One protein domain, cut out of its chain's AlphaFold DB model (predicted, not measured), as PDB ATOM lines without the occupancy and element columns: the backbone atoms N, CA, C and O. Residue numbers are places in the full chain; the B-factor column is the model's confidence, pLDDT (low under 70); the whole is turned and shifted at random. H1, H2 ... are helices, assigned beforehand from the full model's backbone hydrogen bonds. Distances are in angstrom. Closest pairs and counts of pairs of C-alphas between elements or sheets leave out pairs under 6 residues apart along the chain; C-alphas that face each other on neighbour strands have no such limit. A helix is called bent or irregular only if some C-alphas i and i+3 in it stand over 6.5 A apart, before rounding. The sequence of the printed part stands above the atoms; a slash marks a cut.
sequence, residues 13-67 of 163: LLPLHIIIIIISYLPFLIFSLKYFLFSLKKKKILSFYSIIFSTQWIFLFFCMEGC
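This is residues 13 to 67 of the 163 residues of an uncharacterized protein of Gossypium aridum (UniProt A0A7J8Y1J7). A long helix, H1, bent near its middle, and a second long helix, H2, folding back beside its arm H1b, make an open U, closed at one end by a tight link. The printed part has 55 residues with two named helices, H1 then H2, and no named strand; the class is all helix. It is loose, with a radius of gyration of the C-alphas of 13.8 A, and only just flat, spanning 43 by 22 by 10 A.

H1, residues 13 to 40, begins with C-alpha 13 at (58.400, -17.274, -20.509). By its hydrogen bonds it was assigned as one helix, but it is bent: C-alphas 24 and 27 are 6.6 A apart. Its arms are H1a, residues 13 to 24, 16.3 A, and H1b, residues 27 to 40, 19.7 A. H2, residues 46 to 67, measures 31.9 A and ends with C-alpha 67 at (42.963, -19.472, -11.737).

H1a and H1b stand at a steep tilt of 36 degrees, only just steep. H1b and H2 are near each other, their closest C-alphas 8.4 A apart. H1a and H2 are apart. In H1a, H1b and H2 every O i to N i+4 pair is within hydrogen-bond range.

The C-alphas farthest apart, Leu 13 and Lys 43, are 43.0 A apart. Residues 13 to 23 of H1 and 61 to 67 of H2 stand free. The printed part has no cut. Mean pLDDT of the printed part is 71.9; 22 residues are under 70, among them 42 to 51 and 62 to 67.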
ATOM      1  N   LEU A  13      59.303 -17.977 -21.430       61.72
ATOM      2  CA  LEU A  13      58.400 -17.274 -20.509       61.72
ATOM      3  C   LEU A  13      58.188 -15.803 -20.882       61.72
ATOM      4  O   LEU A  13      57.079 -15.304 -20.721       61.72
ATOM      5  N   LEU A  14      59.209 -15.103 -21.384       66.88
ATOM      6  CA  LEU A  14      59.087 -13.694 -21.782       66.88
ATOM      7  C   LEU A  14      58.010 -13.456 -22.859       66.88
ATOM      8  O   LEU A  14      57.129 -12.626 -22.629       66.88
ATOM      9  N   PRO A  15      58.004 -14.171 -24.001       79.56
ATOM     10  CA  PRO A  15      56.963 -14.001 -25.007       79.56
ATOM     11  C   PRO A  15      55.590 -14.456 -24.503       79.56
ATOM     12  O   PRO A  15      54.605 -13.784 -24.790       79.56
ATOM     13  N   LEU A  16      55.501 -15.525 -23.701       79.62
ATOM     14  CA  LEU A  16      54.226 -15.959 -23.115       79.62
ATOM     15  C   LEU A  16      53.650 -14.920 -22.146       79.62
ATOM     16  O   LEU A  16      52.466 -14.604 -22.218       79.62
ATOM     17  N   HIS A  17      54.483 -14.331 -21.291       77.06
ATOM     18  CA  HIS A  17      54.065 -13.286 -20.362       77.06
ATOM     19  C   HIS A  17      53.605 -12.024 -21.105       77.06
ATOM     20  O   HIS A  17      52.586 -11.432 -20.758       77.06
ATOM     21  N   ILE A  18      54.301 -11.647 -22.182       81.88
ATOM     22  CA  ILE A  18      53.889 -10.543 -23.057       81.88
ATOM     23  C   ILE A  18      52.546 -10.853 -23.733       81.88
ATOM     24  O   ILE A  18      51.672  -9.991 -23.767       81.88
ATOM     25  N   ILE A  19      52.345 -12.076 -24.232       82.44
ATOM     26  CA  ILE A  19      51.084 -12.498 -24.857       82.44
ATOM     27  C   ILE A  19      49.930 -12.439 -23.850       82.44
ATOM     28  O   ILE A  19      48.872 -11.905 -24.179       82.44
ATOM     29  N   ILE A  20      50.136 -12.921 -22.623       79.31
ATOM     30  CA  ILE A  20      49.133 -12.857 -21.551       79.31
ATOM     31  C   ILE A  20      48.789 -11.397 -21.240       79.31
ATOM     32  O   ILE A  20      47.612 -11.040 -21.241       79.31
ATOM     33  N   ILE A  21      49.794 -10.529 -21.079       78.44
ATOM     34  CA  ILE A  21      49.579  -9.090 -20.872       78.44
ATOM     35  C   ILE A  21      48.752  -8.503 -22.015       78.44
ATOM     36  O   ILE A  21      47.788  -7.792 -21.753       78.44
ATOM     37  N   ILE A  22      49.083  -8.807 -23.272       83.19
ATOM     38  CA  ILE A  22      48.350  -8.296 -24.435       83.19
ATOM     39  C   ILE A  22      46.901  -8.794 -24.422       83.19
ATOM     40  O   ILE A  22      45.992  -7.985 -24.567       83.19
ATOM     41  N   ILE A  23      46.652 -10.086 -24.204       79.94
ATOM     42  CA  ILE A  23      45.291 -10.646 -24.177       79.94
ATOM     43  C   ILE A  23      44.452 -10.010 -23.060       79.94
ATOM     44  O   ILE A  23      43.268  -9.747 -23.264       79.94
ATOM     45  N   SER A  24      45.054  -9.703 -21.912       78.31
ATOM     46  CA  SER A  24      44.364  -9.047 -20.798       78.31
ATOM     47  C   SER A  24      44.163  -7.540 -21.015       78.31
ATOM     48  O   SER A  24      43.089  -7.013 -20.723       78.31
ATOM     49  N   TYR A  25      45.162  -6.828 -21.543       81.62
ATOM     50  CA  TYR A  25      45.140  -5.363 -21.655       81.62
ATOM     51  C   TYR A  25      44.524  -4.837 -22.946       81.62
ATOM     52  O   TYR A  25      43.947  -3.754 -22.942       81.62
ATOM     53  N   LEU A  26      44.635  -5.553 -24.061       82.62
ATOM     54  CA  LEU A  26      44.129  -5.096 -25.353       82.62
ATOM     55  C   LEU A  26      42.597  -4.904 -25.373       82.62
ATOM     56  O   LEU A  26      42.155  -3.833 -25.798       82.62
ATOM     57  N   PRO A  27      41.758  -5.837 -24.870       80.31
ATOM     58  CA  PRO A  27      40.316  -5.603 -24.777       80.31
ATOM     59  C   PRO A  27      39.982  -4.473 -23.794       80.31
ATOM     60  O   PRO A  27      39.090  -3.670 -24.072       80.31
ATOM     61  N   PHE A  28      40.736  -4.350 -22.697       75.81
ATOM     62  CA  PHE A  28      40.585  -3.258 -21.737       75.81
ATOM     63  C   PHE A  28      40.890  -1.892 -22.361       75.81
ATOM     64  O   PHE A  28      40.137  -0.936 -22.173       75.81
ATOM     65  N   LEU A  29      41.961  -1.802 -23.151       80.56
ATOM     66  CA  LEU A  29      42.376  -0.590 -23.847       80.56
ATOM     67  C   LEU A  29      41.360  -0.193 -24.924       80.56
ATOM     68  O   LEU A  29      40.989   0.975 -25.015       80.56
ATOM     69  N   ILE A  30      40.857  -1.160 -25.698       81.19
ATOM     70  CA  ILE A  30      39.826  -0.925 -26.719       81.19
ATOM     71  C   ILE A  30      38.521  -0.460 -26.069       81.19
ATOM     72  O   ILE A  30      37.923   0.518 -26.525       81.19
ATOM     73  N   PHE A  31      38.084  -1.124 -24.996       77.50
ATOM     74  CA  PHE A  31      36.881  -0.748 -24.260       77.50
ATOM     75  C   PHE A  31      37.024   0.652 -23.663       77.50
ATOM     76  O   PHE A  31      36.164   1.504 -23.884       77.50
ATOM     77  N   SER A  32      38.159   0.930 -23.018       76.00
ATOM     78  CA  SER A  32      38.484   2.242 -22.458       76.00
ATOM     79  C   SER A  32      38.501   3.333 -23.526       76.00
ATOM     80  O   SER A  32      37.912   4.388 -23.315       76.00
ATOM     81  N   LEU A  33      39.094   3.089 -24.701       82.00
ATOM     82  CA  LEU A  33      39.151   4.060 -25.796       82.00
ATOM     83  C   LEU A  33      37.771   4.319 -26.413       82.00
ATOM     84  O   LEU A  33      37.402   5.467 -26.655       82.00
ATOM     85  N   LYS A  34      36.975   3.267 -26.634       81.06
ATOM     86  CA  LYS A  34      35.594   3.369 -27.130       81.06
ATOM     87  C   LYS A  34      34.733   4.176 -26.165       81.06
ATOM     88  O   LYS A  34      33.997   5.073 -26.582       81.06
ATOM     89  N   TYR A  35      34.851   3.866 -24.876       71.44
ATOM     90  CA  TYR A  35      34.092   4.527 -23.831       71.44
ATOM     91  C   TYR A  35      34.566   5.959 -23.630       71.44
ATOM     92  O   TYR A  35      33.715   6.818 -23.453       71.44
ATOM     93  N   PHE A  36      35.872   6.233 -23.748       74.00
ATOM     94  CA  PHE A  36      36.470   7.570 -23.770       74.00
ATOM     95  C   PHE A  36      35.946   8.400 -24.948       74.00
ATOM     96  O   PHE A  36      35.527   9.535 -24.758       74.00
ATOM     97  N   LEU A  37      35.850   7.833 -26.151       76.69
ATOM     98  CA  LEU A  37      35.303   8.531 -27.320       76.69
ATOM     99  C   LEU A  37      33.804   8.842 -27.164       76.69
ATOM    100  O   LEU A  37      33.351   9.955 -27.436       76.69
ATOM    101  N   PHE A  38      33.032   7.875 -26.657       74.19
ATOM    102  CA  PHE A  38      31.632   8.074 -26.263       74.19
ATOM    103  C   PHE A  38      31.499   9.134 -25.162       74.19
ATOM    104  O   PHE A  38      30.538   9.900 -25.100       74.19
ATOM    105  N   SER A  39      32.514   9.196 -24.317       66.56
ATOM    106  CA  SER A  39      32.603  10.058 -23.165       66.56
ATOM    107  C   SER A  39      32.938  11.513 -23.518       66.56
ATOM    108  O   SER A  39      32.278  12.440 -23.042       66.56
ATOM    109  N   LEU A  40      33.862  11.748 -24.454       68.75
ATOM    110  CA  LEU A  40      34.112  13.080 -25.018       68.75
ATOM    111  C   LEU A  40      32.828  13.708 -25.571       68.75
ATOM    112  O   LEU A  40      32.638  14.920 -25.487       68.75
ATOM    113  N   LYS A  41      31.904  12.873 -26.056       70.50
ATOM    114  CA  LYS A  41      30.602  13.308 -26.560       70.50
ATOM    115  C   LYS A  41      29.638  13.786 -25.461       70.50
ATOM    116  O   LYS A  41      28.706  14.521 -25.776       70.50
ATOM    117  N   LYS A  42      29.812  13.388 -24.190       67.50
ATOM    118  CA  LYS A  42      28.815  13.610 -23.117       67.50
ATOM    119  C   LYS A  42      29.265  14.433 -21.897       67.50
ATOM    120  O   LYS A  42      28.427  14.671 -21.033       67.50
ATOM    121  N   LYS A  43      30.514  14.920 -21.813       62.47
ATOM    122  CA  LYS A  43      31.005  15.898 -20.795       62.47
ATOM    123  C   LYS A  43      30.638  15.618 -19.307       62.47
ATOM    124  O   LYS A  43      30.682  16.525 -18.485       62.47
ATOM    125  N   LYS A  44      30.315  14.378 -18.919       65.44
ATOM    126  CA  LYS A  44      30.036  13.943 -17.529       65.44
ATOM    127  C   LYS A  44      30.767  12.633 -17.220       65.44
ATOM    128  O   LYS A  44      30.154  11.580 -17.121       65.44
ATOM    129  N   ILE A  45      32.096  12.691 -17.188       62.03
ATOM    130  CA  ILE A  45      32.962  11.531 -17.475       62.03
ATOM    131  C   ILE A  45      33.654  10.918 -16.277       62.03
ATOM    132  O   ILE A  45      33.858   9.707 -16.231       62.03
ATOM    133  N   LEU A  46      33.983  11.746 -15.293       60.47
ATOM    134  CA  LEU A  46      34.880  11.331 -14.225       60.47
ATOM    135  C   LEU A  46      34.239  10.283 -13.299       60.47
ATOM    136  O   LEU A  46      34.905   9.346 -12.882       60.47
ATOM    137  N   SER A  47      32.925  10.382 -13.061       61.22
ATOM    138  CA  SER A  47      32.191   9.431 -12.211       61.22
ATOM    139  C   SER A  47      32.077   8.035 -12.839       61.22
ATOM    140  O   SER A  47      32.265   7.034 -12.151       61.22
ATOM    141  N   PHE A  48      31.837   7.947 -14.151       64.12
ATOM    142  CA  PHE A  48      31.680   6.658 -14.834       64.12
ATOM    143  C   PHE A  48      33.011   5.918 -15.005       64.12
ATOM    144  O   PHE A  48      33.023   4.689 -14.961       64.12
ATOM    145  N   TYR A  49      34.128   6.645 -15.139       67.69
ATOM    146  CA  TYR A  49      35.462   6.043 -15.208       67.69
ATOM    147  C   TYR A  49      35.829   5.326 -13.897       67.69
ATOM    148  O   TYR A  49      36.292   4.191 -13.949       67.69
ATOM    149  N   SER A  50      35.519   5.917 -12.732       63.25
ATOM    150  CA  SER A  50      35.702   5.248 -11.430       63.25
ATOM    151  C   SER A  50      34.866   3.976 -11.289       63.25
ATOM    152  O   SER A  50      35.354   2.982 -10.756       63.25
ATOM    153  N   ILE A  51      33.624   3.973 -11.785       68.62
ATOM    154  CA  ILE A  51      32.719   2.815 -11.685       68.62
ATOM    155  C   ILE A  51      33.202   1.664 -12.574       68.62
ATOM    156  O   ILE A  51      33.279   0.528 -12.119       68.62
ATOM    157  N   ILE A  52      33.570   1.957 -13.824       70.31
ATOM    158  CA  ILE A  52      34.047   0.949 -14.782       70.31
ATOM    159  C   ILE A  52      35.412   0.392 -14.370       70.31
ATOM    160  O   ILE A  52      35.635  -0.813 -14.452       70.31
ATOM    161  N   PHE A  53      36.323   1.247 -13.903       71.81
ATOM    162  CA  PHE A  53      37.613   0.801 -13.385       71.81
ATOM    163  C   PHE A  53      37.427  -0.132 -12.185       71.81
ATOM    164  O   PHE A  53      38.058  -1.182 -12.125       71.81
ATOM    165  N   SER A  54      36.490   0.196 -11.289       69.75
ATOM    166  CA  SER A  54      36.181  -0.637 -10.125       69.75
ATOM    167  C   SER A  54      35.621  -2.002 -10.527       69.75
ATOM    168  O   SER A  54      36.120  -3.023 -10.064       69.75
ATOM    169  N   THR A  55      34.634  -2.064 -11.428       74.25
ATOM    170  CA  THR A  55      34.042  -3.350 -11.840       74.25
ATOM    171  C   THR A  55      35.016  -4.218 -12.631       74.25
ATOM    172  O   THR A  55      35.049  -5.435 -12.446       74.25
ATOM    173  N   GLN A  56      35.853  -3.609 -13.473       74.38
ATOM    174  CA  GLN A  56      36.832  -4.341 -14.264       74.38
ATOM    175  C   GLN A  56      38.020  -4.832 -13.427       74.38
ATOM    176  O   GLN A  56      38.507  -5.936 -13.674       74.38
ATOM    177  N   TRP A  57      38.447  -4.061 -12.420       76.06
ATOM    178  CA  TRP A  57      39.457  -4.471 -11.441       76.06
ATOM    179  C   TRP A  57      38.954  -5.620 -10.570       76.06
ATOM    180  O   TRP A  57      39.682  -6.583 -10.361       76.06
ATOM    181  N   ILE A  58      37.696  -5.566 -10.119       74.25
ATOM    182  CA  ILE A  58      37.059  -6.659  -9.368       74.25
ATOM    183  C   ILE A  58      37.016  -7.934 -10.216       74.25
ATOM    184  O   ILE A  58      37.378  -9.000  -9.731       74.25
ATOM    185  N   PHE A  59      36.634  -7.834 -11.491       72.69
ATOM    186  CA  PHE A  59      36.613  -8.986 -12.392       72.69
ATOM    187  C   PHE A  59      38.015  -9.558 -12.640       72.69
ATOM    188  O   PHE A  59      38.192 -10.771 -12.623       72.69
ATOM    189  N   LEU A  60      39.025  -8.702 -12.826       67.25
ATOM    190  CA  LEU A  60      40.413  -9.132 -13.009       67.25
ATOM    191  C   LEU A  60      40.984  -9.777 -11.736       67.25
ATOM    192  O   LEU A  60      41.642 -10.808 -11.822       67.25
ATOM    193  N   PHE A  61      40.685  -9.210 -10.565       70.06
ATOM    194  CA  PHE A  61      41.047  -9.762  -9.261       70.06
ATOM    195  C   PHE A  61      40.417 -11.144  -9.048       70.06
ATOM    196  O   PHE A  61      41.113 -12.093  -8.703       70.06
ATOM    197  N   PHE A  62      39.124 -11.287  -9.346       65.19
ATOM    198  CA  PHE A  62      38.414 -12.560  -9.218       65.19
ATOM    199  C   PHE A  62      38.893 -13.609 -10.233       65.19
ATOM    200  O   PHE A  62      38.957 -14.793  -9.922       65.19
ATOM    201  N   CYS A  63      39.272 -13.183 -11.441       66.94
ATOM    202  CA  CYS A  63      39.811 -14.065 -12.475       66.94
ATOM    203  C   CYS A  63      41.221 -14.566 -12.112       66.94
ATOM    204  O   CYS A  63      41.498 -15.757 -12.226       66.94
ATOM    205  N   MET A  64      42.084 -13.686 -11.593       57.69
ATOM    206  CA  MET A  64      43.423 -14.062 -11.122       57.69
ATOM    207  C   MET A  64      43.378 -14.958  -9.876       57.69
ATOM    208  O   MET A  64      44.159 -15.903  -9.785       57.69
ATOM    209  N   GLU A  65      42.446 -14.716  -8.947       62.75
ATOM    210  CA  GLU A  65      42.261 -15.566  -7.762       62.75
ATOM    211  C   GLU A  65      41.615 -16.920  -8.127       62.75
ATOM    212  O   GLU A  65      41.983 -17.957  -7.578       62.75
ATOM    213  N   GLY A  66      40.716 -16.942  -9.117       54.75
ATOM    214  CA  GLY A  66      40.042 -18.152  -9.601       54.75
ATOM    215  C   GLY A  66      40.939 -19.113 -10.390       54.75
ATOM    216  O   GLY A  66      40.706 -20.321 -10.377       54.75
ATOM    217  N   CYS A  67      42.003 -18.619 -11.030       53.59
ATOM    218  CA  CYS A  67      42.963 -19.472 -11.737       53.59
ATOM    219  C   CYS A  67      43.901 -20.251 -10.798       53.59
ATOM    220  O   CYS A  67      44.465 -21.257 -11.222       53.59
TER     221      CYS A  67